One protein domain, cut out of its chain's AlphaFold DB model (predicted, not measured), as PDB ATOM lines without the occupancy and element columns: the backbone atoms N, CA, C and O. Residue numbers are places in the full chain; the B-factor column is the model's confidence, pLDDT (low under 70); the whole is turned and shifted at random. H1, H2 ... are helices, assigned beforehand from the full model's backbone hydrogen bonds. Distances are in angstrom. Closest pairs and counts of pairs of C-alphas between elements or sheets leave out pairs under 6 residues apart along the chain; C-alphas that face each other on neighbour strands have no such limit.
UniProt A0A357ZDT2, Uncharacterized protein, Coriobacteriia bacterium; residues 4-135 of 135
ATOM      1  N   TRP A   4     233.300 180.351 235.725       60.53
ATOM      2  CA  TRP A   4     232.300 180.412 234.656       60.53
ATOM      3  C   TRP A   4     230.864 180.133 235.136       60.53
ATOM      4  O   TRP A   4     229.941 180.857 234.763       60.53
ATOM      5  N   ALA A   5     230.665 179.153 236.026       63.91
ATOM      6  CA  ALA A   5     229.349 178.851 236.595       63.91
ATOM      7  C   ALA A   5     228.816 179.995 237.478       63.91
ATOM      8  O   ALA A   5     227.608 180.218 237.539       63.91
ATOM      9  N   GLN A   6     229.709 180.739 238.143       67.38
ATOM     10  CA  GLN A   6     229.339 181.934 238.910       67.38
ATOM     11  C   GLN A   6     228.888 183.071 237.993       67.38
ATOM     12  O   GLN A   6     227.877 183.706 238.282       67.38
ATOM     13  N   THR A   7     229.581 183.284 236.870       68.94
ATOM     14  CA  THR A   7     229.187 184.294 235.881       68.94
ATOM     15  C   THR A   7     227.811 183.991 235.293       68.94
ATOM     16  O   THR A   7     226.974 184.883 235.243       68.94
ATOM     17  N   ILE A   8     227.538 182.736 234.910       68.12
ATOM     18  CA  ILE A   8     226.219 182.339 234.387       68.12
ATOM     19  C   ILE A   8     225.126 182.591 235.427       68.12
ATOM     20  O   ILE A   8     224.117 183.216 235.111       68.12
ATOM     21  N   LEU A   9     225.330 182.140 236.668       70.81
ATOM     22  CA  LEU A   9     224.349 182.322 237.736       70.81
ATOM     23  C   LEU A   9     224.060 183.810 237.975       70.81
ATOM     24  O   LEU A   9     222.903 184.198 238.090       70.81
ATOM     25  N   PHE A  10     225.100 184.645 238.002       69.44
ATOM     26  CA  PHE A  10     224.956 186.083 238.207       69.44
ATOM     27  C   PHE A  10     224.169 186.752 237.072       69.44
ATOM     28  O   PHE A  10     223.259 187.530 237.346       69.44
ATOM     29  N   THR A  11     224.464 186.410 235.815       70.56
ATOM     30  CA  THR A  11     223.750 186.943 234.643       70.56
ATOM     31  C   THR A  11     222.283 186.508 234.610       70.56
ATOM     32  O   THR A  11     221.407 187.296 234.262       70.56
ATOM     33  N   VAL A  12     221.988 185.263 234.990       70.12
ATOM     34  CA  VAL A  12     220.607 184.758 235.046       70.12
ATOM     35  C   VAL A  12     219.826 185.424 236.183       70.12
ATOM     36  O   VAL A  12     218.678 185.818 235.991       70.12
ATOM     37  N   LEU A  13     220.448 185.608 237.352       71.06
ATOM     38  CA  LEU A  13     219.820 186.285 238.489       71.06
ATOM     39  C   LEU A  13     219.564 187.770 238.207       71.06
ATOM     40  O   LEU A  13     218.486 188.266 238.528       71.06
ATOM     41  N   SER A  14     220.506 188.476 237.576       70.25
ATOM     42  CA  SER A  14     220.313 189.887 237.218       70.25
ATOM     43  C   SER A  14     219.205 190.066 236.176       70.25
ATOM     44  O   SER A  14     218.385 190.974 236.314       70.25
ATOM     45  N   ALA A  15     219.105 189.161 235.197       68.06
ATOM     46  CA  ALA A  15     217.992 189.136 234.250       68.06
ATOM     47  C   ALA A  15     216.643 188.883 234.951       68.06
ATOM     48  O   ALA A  15     215.664 189.566 234.653       68.06
ATOM     49  N   ALA A  16     216.589 187.962 235.918       71.94
ATOM     50  CA  ALA A  16     215.371 187.679 236.678       71.94
ATOM     51  C   ALA A  16     214.885 188.898 237.477       71.94
ATOM     52  O   ALA A  16     213.699 189.228 237.455       71.94
ATOM     53  N   VAL A  17     215.810 189.599 238.143       73.00
ATOM     54  CA  VAL A  17     215.516 190.834 238.885       73.00
ATOM     55  C   VAL A  17     214.987 191.919 237.948       73.00
ATOM     56  O   VAL A  17     214.001 192.575 238.279       73.00
ATOM     57  N   LEU A  18     215.579 192.069 236.760       73.25
ATOM     58  CA  LEU A  18     215.116 193.037 235.764       73.25
ATOM     59  C   LEU A  18     213.668 192.750 235.329       73.25
ATOM     60  O   LEU A  18     212.840 193.658 235.310       73.25
ATOM     61  N   TYR A  19     213.347 191.485 235.040       71.94
ATOM     62  CA  TYR A  19     211.991 191.059 234.676       71.94
ATOM     63  C   TYR A  19     210.979 191.308 235.797       71.94
ATOM     64  O   TYR A  19     209.881 191.803 235.532       71.94
ATOM     65  N   LEU A  20     211.356 191.027 237.048       74.56
ATOM     66  CA  LEU A  20     210.508 191.307 238.206       74.56
ATOM     67  C   LEU A  20     210.248 192.804 238.371       74.56
ATOM     68  O   LEU A  20     209.102 193.190 238.573       74.56
ATOM     69  N   MET A  21     211.277 193.647 238.251       75.56
ATOM     70  CA  MET A  21     211.124 195.100 238.377       75.56
ATOM     71  C   MET A  21     210.245 195.675 237.264       75.56
ATOM     72  O   MET A  21     209.334 196.449 237.547       75.56
ATOM     73  N   VAL A  22     210.471 195.266 236.012       75.81
ATOM     74  CA  VAL A  22     209.655 195.705 234.869       75.81
ATOM     75  C   VAL A  22     208.204 195.246 235.029       75.81
ATOM     76  O   VAL A  22     207.291 196.042 234.824       75.81
ATOM     77  N   GLY A  23     207.975 194.004 235.460       73.69
ATOM     78  CA  GLY A  23     206.627 193.495 235.715       73.69
ATOM     79  C   GLY A  23     205.899 194.241 236.830       73.69
ATOM     80  O   GLY A  23     204.734 194.591 236.656       73.69
ATOM     81  N   LEU A  24     206.590 194.556 237.929       77.06
ATOM     82  CA  LEU A  24     206.034 195.329 239.045       77.06
ATOM     83  C   LEU A  24     205.659 196.752 238.626       77.06
ATOM     84  O   LEU A  24     204.588 197.229 238.990       77.06
ATOM     85  N   ILE A  25     206.508 197.411 237.834       78.06
ATOM     86  CA  ILE A  25     206.249 198.760 237.312       78.06
ATOM     87  C   ILE A  25     205.039 198.749 236.370       78.06
ATOM     88  O   ILE A  25     204.150 199.586 236.506       78.06
ATOM     89  N   LEU A  26     204.975 197.787 235.444       71.81
ATOM     90  CA  LEU A  26     203.853 197.656 234.511       71.81
ATOM     91  C   LEU A  26     202.544 197.297 235.223       71.81
ATOM     92  O   LEU A  26     201.485 197.770 234.820       71.81
ATOM     93  N   TRP A  27     202.608 196.486 236.277       74.56
ATOM     94  CA  TRP A  27     201.438 196.133 237.074       74.56
ATOM     95  C   TRP A  27     200.934 197.330 237.893       74.56
ATOM     96  O   TRP A  27     199.755 197.658 237.818       74.56
ATOM     97  N   LEU A  28     201.828 198.044 238.589       77.06
ATOM     98  CA  LEU A  28     201.467 199.191 239.432       77.06
ATOM     99  C   LEU A  28     200.991 200.420 238.643       77.06
ATOM    100  O   LEU A  28     200.141 201.154 239.137       77.06
ATOM    101  N   LEU A  29     201.553 200.685 237.457       72.81
ATOM    102  CA  LEU A  29     201.239 201.904 236.695       72.81
ATOM    103  C   LEU A  29     200.082 201.742 235.713       72.81
ATOM    104  O   LEU A  29     199.440 202.734 235.376       72.81
ATOM    105  N   LEU A  30     199.857 200.534 235.198       69.56
ATOM    106  CA  LEU A  30     198.941 200.321 234.074       69.56
ATOM    107  C   LEU A  30     197.794 199.360 234.405       69.56
ATOM    108  O   LEU A  30     196.987 199.102 233.515       69.56
ATOM    109  N   ASP A  31     197.756 198.816 235.630       64.75
ATOM    110  CA  ASP A  31     196.806 197.784 236.089       64.75
ATOM    111  C   ASP A  31     196.596 196.688 235.027       64.75
ATOM    112  O   ASP A  31     195.496 196.264 234.672       64.75
ATOM    113  N   ASN A  32     197.714 196.324 234.398       66.25
ATOM    114  CA  ASN A  32     197.721 195.624 233.129       66.25
ATOM    115  C   ASN A  32     198.001 194.144 233.373       66.25
ATOM    116  O   ASN A  32     199.002 193.790 234.002       66.25
ATOM    117  N   LEU A  33     197.166 193.272 232.802       64.19
ATOM    118  CA  LEU A  33     197.369 191.817 232.782       64.19
ATOM    119  C   LEU A  33     198.765 191.427 232.262       64.19
ATOM    120  O   LEU A  33     199.324 190.410 232.678       64.19
ATOM    121  N   ASN A  34     199.372 192.268 231.419       63.28
ATOM    122  CA  ASN A  34     200.742 192.087 230.946       63.28
ATOM    123  C   ASN A  34     201.782 192.196 232.080       63.28
ATOM    124  O   ASN A  34     202.769 191.463 232.061       63.28
ATOM    125  N   GLY A  35     201.570 193.044 233.093       65.50
ATOM    126  CA  GLY A  35     202.475 193.182 234.245       65.50
ATOM    127  C   GLY A  35     202.583 191.894 235.068       65.50
ATOM    128  O   GLY A  35     203.685 191.459 235.410       65.50
ATOM    129  N   SER A  36     201.455 191.208 235.270       72.00
ATOM    130  CA  SER A  36     201.397 189.889 235.915       72.00
ATOM    131  C   SER A  36     202.206 188.830 235.156       72.00
ATOM    132  O   SER A  36     202.822 187.957 235.770       72.00
ATOM    133  N   PHE A  37     202.260 188.923 233.824       68.00
ATOM    134  CA  PHE A  37     203.031 188.006 232.980       68.00
ATOM    135  C   PHE A  37     204.548 188.206 233.132       68.00
ATOM    136  O   PHE A  37     205.292 187.235 233.275       68.00
ATOM    137  N   PHE A  38     205.017 189.458 233.178       69.94
ATOM    138  CA  PHE A  38     206.429 189.777 233.438       69.94
ATOM    139  C   PHE A  38     206.871 189.350 234.846       69.94
ATOM    140  O   PHE A  38     207.983 188.842 235.015       69.94
ATOM    141  N   LEU A  39     205.985 189.473 235.842       74.38
ATOM    142  CA  LEU A  39     206.231 188.966 237.194       74.38
ATOM    143  C   LEU A  39     206.365 187.437 237.216       74.38
ATOM    144  O   LEU A  39     207.327 186.918 237.784       74.38
ATOM    145  N   LEU A  40     205.460 186.712 236.549       73.94
ATOM    146  CA  LEU A  40     205.532 185.249 236.426       73.94
ATOM    147  C   LEU A  40     206.817 184.785 235.728       73.94
ATOM    148  O   LEU A  40     207.444 183.825 236.180       73.94
ATOM    149  N   MET A  41     207.249 185.485 234.676       71.81
ATOM    150  CA  MET A  41     208.519 185.209 233.994       71.81
ATOM    151  C   MET A  41     209.726 185.417 234.913       71.81
ATOM    152  O   MET A  41     210.614 184.566 234.966       71.81
ATOM    153  N   GLY A  42     209.742 186.496 235.698       70.94
ATOM    154  CA  GLY A  42     210.788 186.734 236.693       70.94
ATOM    155  C   GLY A  42     210.867 185.626 237.753       70.94
ATOM    156  O   GLY A  42     211.955 185.130 238.054       70.94
ATOM    157  N   VAL A  43     209.717 185.169 238.259       76.88
ATOM    158  CA  VAL A  43     209.639 184.037 239.203       76.88
ATOM    159  C   VAL A  43     210.132 182.741 238.557       76.88
ATOM    160  O   VAL A  43     210.909 182.010 239.172       76.88
ATOM    161  N   TYR A  44     209.741 182.464 237.314       76.38
ATOM    162  CA  TYR A  44     210.170 181.266 236.592       76.38
ATOM    163  C   TYR A  44     211.697 181.206 236.430       76.38
ATOM    164  O   TYR A  44     212.312 180.173 236.706       76.38
ATOM    165  N   ILE A  45     212.324 182.326 236.058       74.62
ATOM    166  CA  ILE A  45     213.785 182.414 235.921       74.62
ATOM    167  C   ILE A  45     214.471 182.200 237.282       74.62
ATOM    168  O   ILE A  45     215.467 181.479 237.350       74.62
ATOM    169  N   LEU A  46     213.928 182.752 238.377       76.62
ATOM    170  CA  LEU A  46     214.461 182.526 239.728       76.62
ATOM    171  C   LEU A  46     214.373 181.058 240.159       76.62
ATOM    172  O   LEU A  46     215.345 180.518 240.693       76.62
ATOM    173  N   VAL A  47     213.239 180.400 239.912       79.69
ATOM    174  CA  VAL A  47     213.056 178.977 240.235       79.69
ATOM    175  C   VAL A  47     214.019 178.118 239.416       79.69
ATOM    176  O   VAL A  47     214.700 177.259 239.980       79.69
ATOM    177  N   GLY A  48     214.147 178.383 238.114       75.06
ATOM    178  CA  GLY A  48     215.104 177.695 237.246       75.06
ATOM    179  C   GLY A  48     216.554 177.869 237.709       75.06
ATOM    180  O   GLY A  48     217.297 176.889 237.803       75.06
ATOM    181  N   ALA A  49     216.948 179.091 238.080       75.12
ATOM    182  CA  ALA A  49     218.276 179.378 238.626       75.12
ATOM    183  C   ALA A  49     218.523 178.667 239.969       75.12
ATOM    184  O   ALA A  49     219.616 178.148 240.202       75.12
ATOM    185  N   GLY A  50     217.507 178.599 240.835       76.00
ATOM    186  CA  GLY A  50     217.566 177.885 242.111       76.00
ATOM    187  C   GLY A  50     217.738 176.375 241.935       76.00
ATOM    188  O   GLY A  50     218.612 175.775 242.566       76.00
ATOM    189  N   LEU A  51     216.967 175.766 241.030       78.94
ATOM    190  CA  LEU A  51     217.092 174.345 240.689       78.94
ATOM    191  C   LEU A  51     218.460 174.029 240.077       78.94
ATOM    192  O   LEU A  51     219.095 173.046 240.463       78.94
ATOM    193  N   TRP A  52     218.953 174.888 239.183       78.62
ATOM    194  CA  TRP A  52     220.298 174.773 238.623       78.62
ATOM    195  C   TRP A  52     221.380 174.859 239.708       78.62
ATOM    196  O   TRP A  52     222.281 174.022 239.761       78.62
ATOM    197  N   TYR A  53     221.277 175.831 240.618       78.31
ATOM    198  CA  TYR A  53     222.214 175.985 241.730       78.31
ATOM    199  C   TYR A  53     222.229 174.755 242.653       78.31
ATOM    200  O   TYR A  53     223.300 174.261 243.019       78.31
ATOM    201  N   LEU A  54     221.052 174.220 242.989       80.81
ATOM    202  CA  LEU A  54     220.924 172.992 243.775       80.81
ATOM    203  C   LEU A  54     221.535 171.789 243.054       80.81
ATOM    204  O   LEU A  54     222.264 171.012 243.676       80.81
ATOM    205  N   TYR A  55     221.295 171.650 241.751       75.12
ATOM    206  CA  TYR A  55     221.885 170.590 240.936       75.12
ATOM    207  C   TYR A  55     223.420 170.654 240.953       75.12
ATOM    208  O   TYR A  55     224.082 169.654 241.233       75.12
ATOM    209  N   VAL A  56     223.985 171.852 240.766       73.12
ATOM    210  CA  VAL A  56     225.437 172.083 240.803       73.12
ATOM    211  C   VAL A  56     226.043 171.735 242.162       73.12
ATOM    212  O   VAL A  56     227.145 171.190 242.231       73.12
ATOM    213  N   ARG A  57     225.334 172.036 243.253       76.88
ATOM    214  CA  ARG A  57     225.813 171.763 244.614       76.88
ATOM    215  C   ARG A  57     225.719 170.283 244.994       76.88
ATOM    216  O   ARG A  57     226.576 169.799 245.725       76.88
ATOM    217  N   THR A  58     224.687 169.588 244.526       79.50
ATOM    218  CA  THR A  58     224.419 168.181 244.875       79.50
ATOM    219  C   THR A  58     225.204 167.187 244.024       79.50
ATOM    220  O   THR A  58     225.463 166.082 244.487       79.50
ATOM    221  N   HIS A  59     225.622 167.569 242.814       75.75
ATOM    222  CA  HIS A  59     226.329 166.684 241.883       75.75
ATOM    223  C   HIS A  59     227.666 167.279 241.392       75.75
ATOM    224  O   HIS A  59     227.864 167.439 240.184       75.75
ATOM    225  N   PRO A  60     228.613 167.605 242.294       69.62
ATOM    226  CA  PRO A  60     229.879 168.237 241.917       69.62
ATOM    227  C   PRO A  60     230.766 167.333 241.045       69.62
ATOM    228  O   PRO A  60     231.516 167.837 240.206       69.62
ATOM    229  N   ASP A  61     230.665 166.013 241.206       69.75
ATOM    230  CA  ASP A  61     231.499 165.051 240.478       69.75
ATOM    231  C   ASP A  61     231.078 164.921 239.011       69.75
ATOM    232  O   ASP A  61     231.939 164.889 238.135       69.75
ATOM    233  N   LYS A  62     229.773 165.015 238.719       68.94
ATOM    234  CA  LYS A  62     229.251 165.040 237.340       68.94
ATOM    235  C   LYS A  62     229.703 166.273 236.558       68.94
ATOM    236  O   LYS A  62     229.846 166.205 235.344       68.94
ATOM    237  N   ILE A  63     229.951 167.394 237.239       64.81
ATOM    238  CA  ILE A  63     230.474 168.615 236.606       64.81
ATOM    239  C   ILE A  63     231.948 168.441 236.246       64.81
ATOM    240  O   ILE A  63     232.349 168.782 235.139       64.81
ATOM    241  N   LYS A  64     232.750 167.869 237.154       62.75
ATOM    242  CA  LYS A  64     234.165 167.568 236.885       62.75
ATOM    243  C   LYS A  64     234.334 166.516 235.789       62.75
ATOM    244  O   LYS A  64     235.299 166.575 235.033       62.75
ATOM    245  N   GLU A  65     233.412 165.562 235.712       64.12
ATOM    246  CA  GLU A  65     233.367 164.548 234.661       64.12
ATOM    247  C   GLU A  65     232.987 165.162 233.306       64.12
ATOM    248  O   GLU A  65     233.652 164.873 232.317       64.12
ATOM    249  N   HIS A  66     232.045 166.114 233.275       61.69
ATOM    250  CA  HIS A  66     231.778 166.953 232.097       61.69
ATOM    251  C   HIS A  66     233.001 167.785 231.672       61.69
ATOM    252  O   HIS A  66     233.328 167.845 230.492       61.69
ATOM    253  N   GLU A  67     233.719 168.397 232.617       60.41
ATOM    254  CA  GLU A  67     234.936 169.172 232.321       60.41
ATOM    255  C   GLU A  67     236.096 168.287 231.822       60.41
ATOM    256  O   GLU A  67     236.943 168.747 231.050       60.41
ATOM    257  N   ARG A  68     236.152 167.015 232.248       58.69
ATOM    258  CA  ARG A  68     237.131 166.029 231.763       58.69
ATOM    259  C   ARG A  68     236.745 165.445 230.406       58.69
ATOM    260  O   ARG A  68     237.611 165.392 229.536       58.69
ATOM    261  N   SER A  69     235.478 165.085 230.189       56.56
ATOM    262  CA  SER A  69     234.992 164.615 228.882       56.56
ATOM    263  C   SER A  69     235.119 165.705 227.812       56.56
ATOM    264  O   SER A  69     235.332 165.407 226.638       56.56
ATOM    265  N   GLU A  70     235.106 166.981 228.219       53.00
ATOM    266  CA  GLU A  70     235.390 168.122 227.348       53.00
ATOM    267  C   GLU A  70     236.786 168.154 226.717       53.00
ATOM    268  O   GLU A  70     236.964 168.805 225.680       53.00
ATOM    269  N   ARG A  71     237.771 167.455 227.294       55.59
ATOM    270  CA  ARG A  71     239.142 167.425 226.762       55.59
ATOM    271  C   ARG A  71     239.400 166.324 225.731       55.59
ATOM    272  O   ARG A  71     240.235 166.565 224.861       55.59
ATOM    273  N   ASP A  72     238.670 165.209 225.764       53.97
ATOM    274  CA  ASP A  72     238.934 164.049 224.890       53.97
ATOM    275  C   ASP A  72     237.969 163.926 223.692       53.97
ATOM    276  O   ASP A  72     238.323 163.361 222.658       53.97
ATOM    277  N   GLU A  73     236.787 164.546 223.741       48.22
ATOM    278  CA  GLU A  73     235.736 164.391 222.720       48.22
ATOM    279  C   GLU A  73     235.599 165.588 221.759       48.22
ATOM    280  O   GLU A  73     234.513 166.086 221.455       48.22
ATOM    281  N   ARG A  74     236.719 166.096 221.240       54.62
ATOM    282  CA  ARG A  74     236.754 167.369 220.490       54.62
ATOM    283  C   ARG A  74     235.828 167.468 219.261       54.62
ATOM    284  O   ARG A  74     235.620 168.585 218.808       54.62
ATOM    285  N   SER A  75     235.259 166.386 218.711       53.25
ATOM    286  CA  SER A  75     234.377 166.453 217.524       53.25
ATOM    287  C   SER A  75     232.875 166.298 217.826       53.25
ATOM    288  O   SER A  75     232.057 166.976 217.195       53.25
ATOM    289  N   THR A  76     232.491 165.487 218.816       54.78
ATOM    290  CA  THR A  76     231.098 165.317 219.278       54.78
ATOM    291  C   THR A  76     230.639 166.517 220.100       54.78
ATOM    292  O   THR A  76     229.523 167.015 219.919       54.78
ATOM    293  N   LEU A  77     231.538 167.081 220.908       56.28
ATOM    294  CA  LEU A  77     231.258 168.252 221.737       56.28
ATOM    295  C   LEU A  77     231.073 169.547 220.953       56.28
ATOM    296  O   LEU A  77     230.302 170.405 221.380       56.28
ATOM    297  N   ILE A  78     231.722 169.697 219.794       58.16
ATOM    298  CA  ILE A  78     231.500 170.862 218.925       58.16
ATOM    299  C   ILE A  78     230.066 170.846 218.389       58.16
ATOM    300  O   ILE A  78     229.414 171.887 218.390       58.16
ATOM    301  N   ARG A  79     229.537 169.677 217.999       57.88
ATOM    302  CA  ARG A  79     228.143 169.555 217.533       57.88
ATOM    303  C   ARG A  79     227.147 169.781 218.668       57.88
ATOM    304  O   ARG A  79     226.179 170.511 218.473       57.88
ATOM    305  N   GLY A  80     227.409 169.222 219.852       64.12
ATOM    306  CA  GLY A  80     226.579 169.436 221.042       64.12
ATOM    307  C   GLY A  80     226.552 170.902 221.483       64.12
ATOM    308  O   GLY A  80     225.479 171.482 221.643       64.12
ATOM    309  N   ARG A  81     227.720 171.550 221.587       65.44
ATOM    310  CA  ARG A  81     227.817 172.984 221.904       65.44
ATOM    311  C   ARG A  81     227.184 173.854 220.825       65.44
ATOM    312  O   ARG A  81     226.491 174.800 221.177       65.44
ATOM    313  N   ALA A  82     227.352 173.537 219.541       70.31
ATOM    314  CA  ALA A  82     226.696 174.274 218.461       70.31
ATOM    315  C   ALA A  82     225.164 174.158 218.534       70.31
ATOM    316  O   ALA A  82     224.476 175.163 218.369       70.31
ATOM    317  N   ALA A  83     224.628 172.973 218.846       71.12
ATOM    318  CA  ALA A  83     223.193 172.773 219.034       71.12
ATOM    319  C   ALA A  83     222.658 173.561 220.242       71.12
ATOM    320  O   ALA A  83     221.638 174.237 220.129       71.12
ATOM    321  N   THR A  84     223.371 173.547 221.372       73.44
ATOM    322  CA  THR A  84     222.992 174.321 222.566       73.44
ATOM    323  C   THR A  84     223.092 175.826 222.323       73.44
ATOM    324  O   THR A  84     222.171 176.560 222.666       73.44
ATOM    325  N   VAL A  85     224.163 176.303 221.681       77.00
ATOM    326  CA  VAL A  85     224.323 177.722 221.321       77.00
ATOM    327  C   VAL A  85     223.237 178.156 220.340       77.00
ATOM    328  O   VAL A  85     222.638 179.209 220.533       77.00
ATOM    329  N   SER A  86     222.929 177.343 219.329       79.69
ATOM    330  CA  SER A  86     221.849 177.622 218.377       79.69
ATOM    331  C   SER A  86     220.484 177.677 219.069       79.69
ATOM    332  O   SER A  86     219.709 178.600 218.818       79.69
ATOM    333  N   HIS A  87     220.213 176.755 219.997       78.88
ATOM    334  CA  HIS A  87     218.983 176.753 220.787       78.88
ATOM    335  C   HIS A  87     218.862 178.010 221.663       78.88
ATOM    336  O   HIS A  87     217.826 178.673 221.634       78.88
ATOM    337  N   ILE A  88     219.936 178.391 222.366       76.94
ATOM    338  CA  ILE A  88     219.986 179.618 223.176       76.94
ATOM    339  C   ILE A  88     219.777 180.859 222.300       76.94
ATOM    340  O   ILE A  88     218.972 181.719 222.649       76.94
ATOM    341  N   MET A  89     220.451 180.949 221.151       80.44
ATOM    342  CA  MET A  89     220.288 182.074 220.224       80.44
ATOM    343  C   MET A  89     218.848 182.178 219.715       80.44
ATOM    344  O   MET A  89     218.299 183.274 219.665       80.44
ATOM    345  N   MET A  90     218.208 181.049 219.402       83.81
ATOM    346  CA  MET A  90     216.801 181.027 218.997       83.81
ATOM    347  C   MET A  90     215.874 181.508 220.122       83.81
ATOM    348  O   MET A  90     214.985 182.318 219.868       83.81
ATOM    349  N   ILE A  91     216.106 181.080 221.369       80.06
ATOM    350  CA  ILE A  91     215.348 181.573 222.530       80.06
ATOM    351  C   ILE A  91     215.499 183.091 222.665       80.06
ATOM    352  O   ILE A  91     214.501 183.792 222.817       80.06
ATOM    353  N   VAL A  92     216.726 183.613 222.568       79.62
ATOM    354  CA  VAL A  92     216.990 185.057 222.651       79.62
ATOM    355  C   VAL A  92     216.230 185.812 221.560       79.62
ATOM    356  O   VAL A  92     215.558 186.797 221.861       79.62
ATOM    357  N   VAL A  93     216.279 185.338 220.312       86.38
ATOM    358  CA  VAL A  93     215.553 185.953 219.189       86.38
ATOM    359  C   VAL A  93     214.044 185.970 219.444       86.38
ATOM    360  O   VAL A  93     213.408 187.004 219.241       86.38
ATOM    361  N   LEU A  94     213.472 184.866 219.927       82.50
ATOM    362  CA  LEU A  94     212.040 184.780 220.214       82.50
ATOM    363  C   LEU A  94     211.623 185.688 221.375       82.50
ATOM    364  O   LEU A  94     210.596 186.353 221.271       82.50
ATOM    365  N   ILE A  95     212.434 185.789 222.431       78.75
ATOM    366  CA  ILE A  95     212.190 186.710 223.552       78.75
ATOM    367  C   ILE A  95     212.233 188.169 223.080       78.75
ATOM    368  O   ILE A  95     211.378 188.972 223.467       78.75
ATOM    369  N   VAL A  96     213.198 188.527 222.227       84.50
ATOM    370  CA  VAL A  96     213.285 189.878 221.649       84.50
ATOM    371  C   VAL A  96     212.064 190.162 220.774       84.50
ATOM    372  O   VAL A  96     211.400 191.178 220.973       84.50
ATOM    373  N   ALA A  97     211.716 189.254 219.859       84.62
ATOM    374  CA  ALA A  97     210.541 189.395 218.998       84.62
ATOM    375  C   ALA A  97     209.243 189.522 219.813       84.62
ATOM    376  O   ALA A  97     208.383 190.347 219.504       84.62
ATOM    377  N   GLN A  98     209.128 188.756 220.895       82.38
ATOM    378  CA  GLN A  98     207.982 188.795 221.794       82.38
ATOM    379  C   GLN A  98     207.907 190.120 222.558       82.38
ATOM    380  O   GLN A  98     206.831 190.708 222.661       82.38
ATOM    381  N   SER A  99     209.045 190.629 223.030       78.56
ATOM    382  CA  SER A  99     209.120 191.935 223.694       78.56
ATOM    383  C   SER A  99     208.676 193.057 222.751       78.56
ATOM    384  O   SER A  99     207.851 193.887 223.128       78.56
ATOM    385  N   VAL A 100     209.139 193.029 221.494       87.12
ATOM    386  CA  VAL A 100     208.715 193.974 220.445       87.12
ATOM    387  C   VAL A 100     207.212 193.859 220.177       87.12
ATOM    388  O   VAL A 100     206.510 194.870 220.118       87.12
ATOM    389  N   SER A 101     206.686 192.637 220.089       87.00
ATOM    390  CA  SER A 101     205.254 192.392 219.891       87.00
ATOM    391  C   SER A 101     204.396 193.031 220.983       87.00
ATOM    392  O   SER A 101     203.392 193.682 220.687       87.00
ATOM    393  N   PHE A 102     204.813 192.898 222.245       76.69
ATOM    394  CA  PHE A 102     204.117 193.519 223.368       76.69
ATOM    395  C   PHE A 102     204.224 195.043 223.355       76.69
ATOM    396  O   PHE A 102     203.222 195.708 223.615       76.69
ATOM    397  N   THR A 103     205.377 195.614 222.985       81.00
ATOM    398  CA  THR A 103     205.502 197.079 222.850       81.00
ATOM    399  C   THR A 103     204.615 197.656 221.750       81.00
ATOM    400  O   THR A 103     204.156 198.788 221.865       81.00
ATOM    401  N   LEU A 104     204.316 196.871 220.712       88.50
ATOM    402  CA  LEU A 104     203.399 197.251 219.635       88.50
ATOM    403  C   LEU A 104     201.923 196.973 219.973       88.50
ATOM    404  O   LEU A 104     201.058 197.163 219.119       88.50
ATOM    405  N   GLY A 105     201.619 196.489 221.184       85.62
ATOM    406  CA  GLY A 105     200.259 196.139 221.606       85.62
ATOM    407  C   GLY A 105     199.667 194.920 220.885       85.62
ATOM    408  O   GLY A 105     198.463 194.684 220.962       85.62
ATOM    409  N   ARG A 106     200.490 194.132 220.181       86.94
ATOM    410  CA  ARG A 106     200.078 192.927 219.446       86.94
ATOM    411  C   ARG A 106     200.129 191.706 220.365       86.94
ATOM    412  O   ARG A 106     201.086 190.928 220.351       86.94
ATOM    413  N   ALA A 107     199.119 191.581 221.226       77.94
ATOM    414  CA  ALA A 107     199.010 190.477 222.183       77.94
ATOM    415  C   ALA A 107     198.805 189.111 221.499       77.94
ATOM    416  O   ALA A 107     199.283 188.093 221.994       77.94
ATOM    417  N   ASP A 108     198.153 189.107 220.335       84.69
ATOM    418  CA  ASP A 108     197.974 187.965 219.434       84.69
ATOM    419  C   ASP A 108     199.317 187.357 219.002       84.69
ATOM    420  O   ASP A 108     199.563 186.163 219.192       84.69
ATOM    421  N   LEU A 109     200.228 188.194 218.505       84.06
ATOM    422  CA  LEU A 109     201.574 187.775 218.115       84.06
ATOM    423  C   LEU A 109     202.422 187.357 219.330       84.06
ATOM    424  O   LEU A 109     203.169 186.381 219.249       84.06
ATOM    425  N   GLY A 110     202.263 188.025 220.477       78.06
ATOM    426  CA  GLY A 110     202.946 187.654 221.722       78.06
ATOM    427  C   GLY A 110     202.546 186.263 222.236       78.06
ATOM    428  O   GLY A 110     203.399 185.498 222.699       78.06
ATOM    429  N   LEU A 111     201.266 185.903 222.100       82.75
ATOM    430  CA  LEU A 111     200.738 184.573 222.424       82.75
ATOM    431  C   LEU A 111     201.295 183.495 221.490       82.75
ATOM    432  O   LEU A 111     201.742 182.448 221.962       82.75
ATOM    433  N   ILE A 112     201.331 183.767 220.182       87.25
ATOM    434  CA  ILE A 112     201.913 182.850 219.191       87.25
ATOM    435  C   ILE A 112     203.396 182.608 219.496       87.25
ATOM    436  O   ILE A 112     203.832 181.459 219.558       87.25
ATOM    437  N   LEU A 113     204.166 183.667 219.760       83.62
ATOM    438  CA  LEU A 113     205.590 183.557 220.096       83.62
ATOM    439  C   LEU A 113     205.822 182.792 221.408       83.62
ATOM    440  O   LEU A 113     206.751 181.988 221.488       83.62
ATOM    441  N   SER A 114     204.936 182.956 222.397       78.19
ATOM    442  CA  SER A 114     204.965 182.169 223.641       78.19
ATOM    443  C   SER A 114     204.739 180.679 223.383       78.19
ATOM    444  O   SER A 114     205.450 179.839 223.936       78.19
ATOM    445  N   ALA A 115     203.771 180.337 222.527       78.75
ATOM    446  CA  ALA A 115     203.488 178.950 222.165       78.75
ATOM    447  C   ALA A 115     204.663 178.314 221.406       78.75
ATOM    448  O   ALA A 115     205.041 177.178 221.692       78.75
ATOM    449  N   VAL A 116     205.290 179.062 220.492       84.12
ATOM    450  CA  VAL A 116     206.494 178.619 219.772       84.12
ATOM    451  C   VAL A 116     207.650 178.368 220.744       84.12
ATOM    452  O   VAL A 116     208.261 177.302 220.690       84.12
ATOM    453  N   LEU A 117     207.905 179.293 221.678       80.44
ATOM    454  CA  LEU A 117     208.906 179.111 222.736       80.44
ATOM    455  C   LEU A 117     208.627 177.858 223.572       80.44
ATOM    456  O   LEU A 117     209.543 177.080 223.844       80.44
ATOM    457  N   PHE A 118     207.373 177.635 223.961       77.50
ATOM    458  CA  PHE A 118     206.980 176.474 224.753       77.50
ATOM    459  C   PHE A 118     207.222 175.154 224.008       77.50
ATOM    460  O   PHE A 118     207.891 174.263 224.537       77.50
ATOM    461  N   ILE A 119     206.758 175.049 222.758       84.38
ATOM    462  CA  ILE A 119     206.964 173.865 221.906       84.38
ATOM    463  C   ILE A 119     208.459 173.602 221.707       84.38
ATOM    464  O   ILE A 119     208.905 172.460 221.810       84.38
ATOM    465  N   GLN A 120     209.248 174.649 221.463       84.62
ATOM    466  CA  GLN A 120     210.688 174.524 221.262       84.62
ATOM    467  C   GLN A 120     211.404 174.005 222.520       84.62
ATOM    468  O   GLN A 120     212.266 173.131 222.414       84.62
ATOM    469  N   ASN A 121     211.048 174.514 223.704       77.69
ATOM    470  CA  ASN A 121     211.624 174.065 224.976       77.69
ATOM    471  C   ASN A 121     211.236 172.613 225.288       77.69
ATOM    472  O   ASN A 121     212.098 171.824 225.672       77.69
ATOM    473  N   ILE A 122     209.973 172.231 225.061       78.94
ATOM    474  CA  ILE A 122     209.532 170.835 225.195       78.94
ATOM    475  C   ILE A 122     210.286 169.936 224.217       78.94
ATOM    476  O   ILE A 122     210.797 168.895 224.622       78.94
ATOM    477  N   GLY A 123     210.393 170.332 222.948       79.50
ATOM    478  CA  GLY A 123     211.110 169.561 221.934       79.50
ATOM    479  C   GLY A 123     212.578 169.352 222.305       79.50
ATOM    480  O   GLY A 123     213.084 168.232 222.217       79.50
ATOM    481  N   TYR A 124     213.245 170.399 222.796       78.12
ATOM    482  CA  TYR A 124     214.619 170.300 223.286       78.12
ATOM    483  C   TYR A 124     214.729 169.401 224.524       78.12
ATOM    484  O   TYR A 124     215.633 168.571 224.598       78.12
ATOM    485  N   PHE A 125     213.785 169.494 225.464       75.38
ATOM    486  CA  PHE A 125     213.750 168.648 226.657       75.38
ATOM    487  C   PHE A 125     213.522 167.165 226.322       75.38
ATOM    488  O   PHE A 125     214.229 166.302 226.843       75.38
ATOM    489  N   ILE A 126     212.593 166.856 225.411       81.12
ATOM    490  CA  ILE A 126     212.353 165.489 224.922       81.12
ATOM    491  C   ILE A 126     213.601 164.950 224.222       81.12
ATOM    492  O   ILE A 126     214.020 163.826 224.499       81.12
ATOM    493  N   ALA A 127     214.224 165.749 223.349       76.25
ATOM    494  CA  ALA A 127     215.459 165.359 222.680       76.25
ATOM    495  C   ALA A 127     216.575 165.076 223.699       76.25
ATOM    496  O   ALA A 127     217.236 164.042 223.616       76.25
ATOM    497  N   PHE A 128     216.738 165.943 224.699       75.00
ATOM    498  CA  PHE A 128     217.694 165.747 225.785       75.00
ATOM    499  C   PHE A 128     217.447 164.436 226.546       75.00
ATOM    500  O   PHE A 128     218.387 163.666 226.748       75.00
ATOM    501  N   LEU A 129     216.197 164.147 226.926       72.50
ATOM    502  CA  LEU A 129     215.840 162.890 227.591       72.50
ATOM    503  C   LEU A 129     216.163 161.677 226.718       72.50
ATOM    504  O   LEU A 129     216.805 160.750 227.203       72.50
ATOM    505  N   TYR A 130     215.782 161.710 225.438       77.31
ATOM    506  CA  TYR A 130     216.036 160.622 224.493       77.31
ATOM    507  C   TYR A 130     217.531 160.303 224.369       77.31
ATOM    508  O   TYR A 130     217.923 159.139 224.479       77.31
ATOM    509  N   TYR A 131     218.375 161.325 224.197       68.50
ATOM    510  CA  TYR A 131     219.823 161.128 224.102       68.50
ATOM    511  C   TYR A 131     220.445 160.683 225.430       68.50
ATOM    512  O   TYR A 131     221.355 159.862 225.406       68.50
ATOM    513  N   LYS A 132     219.921 161.131 226.578       62.56
ATOM    514  CA  LYS A 132     220.373 160.676 227.904       62.56
ATOM    515  C   LYS A 132     220.028 159.212 228.191       62.56
ATOM    516  O   LYS A 132     220.748 158.564 228.931       62.56
ATOM    517  N   THR A 133     218.921 158.685 227.668       57.88
ATOM    518  CA  THR A 133     218.571 157.258 227.833       57.88
ATOM    519  C   THR A 133     219.329 156.323 226.893       57.88
ATOM    520  O   THR A 133     219.302 155.114 227.102       57.88
ATOM    521  N   LYS A 134     219.951 156.856 225.837       44.19
ATOM    522  CA  LYS A 134     220.606 156.065 224.786       44.19
ATOM    523  C   LYS A 134     222.126 155.935 224.972       44.19
ATOM    524  O   LYS A 134     222.724 155.099 224.300       44.19
ATOM    525  N   PHE A 135     222.719 156.741 225.854       40.03
ATOM    526  CA  PHE A 135     224.137 156.755 226.230       40.03
ATOM    527  C   PHE A 135     224.269 156.574 227.741       40.03
ATOM    528  O   PHE A 135     225.241 155.911 228.159       40.03
TER     529      PHE A 135
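This is residues 4 to 135 of the 135 residues of an uncharacterized protein of Coriobacteriia bacterium (UniProt A0A357ZDT2). Two long helical hairpins, H1 with H2 and H4 with H5, run lengthwise along the longest axis, and the short helix H3 joins them at one end, as the base of a loose U. The two hairpins stay apart from each other, H2 and H4 only just, with their closest C-alphas 8.4 A apart; H4 and H5 touch along a part of their length alone, and residues 125 to 135, of which 125 to 134 belong to H5, stand free. The printed part has 132 residues with five named helices, H1 to H5 in order, and no named strand: all helix. It is loose, with a radius of gyration of the C-alphas of 17.6 A, and elongated, spanning 54 by 28 by 21 A.

Start with H1, residues 4 to 30, and H2, residues 33 to 58: this hairpin touches closest at the C-alphas of Trp 27 and Gly 35, 4.2 A apart, with a shallow tilt of 20 degrees, opposite ways. Next comes H3, residues 60 to 72, about perpendicular to H2 at 83 degrees and close but not clearly touching; their closest C-alphas, Val 56 and Ile 63, are 7.4 A apart. Then look at H4, residues 76 to 103, and H5, residues 107 to 134, a hairpin at a shallow tilt of 16 degrees, opposite ways. They touch through residues 91 to 102 and 107 to 117 alone, closest at the C-alphas of Gln 98 and Gly 110, 5.2 A. H2 and H4 are only just apart, at 8.4 A. In H1, H2, H4 and H5 every O i to N i+4 pair is within hydrogen-bond range; in H3, 7 of 9 are.

Find C-alpha 4 at (232.300, 180.412, 234.656); from there H1 runs 38.9 A. H2 measures 37.9 A, H3 19.7 A and H4 40.9 A. H5 runs 40.7 A to C-alpha 134 at (220.606, 156.065, 224.786).

The farthest C-alphas, Asp 31 and Asp 72, are 55.1 A apart. The printed part has no cut, and the four links are tight. Mean pLDDT of the printed part is 72.6; look for values under 70 in, among others, residues 60 to 81.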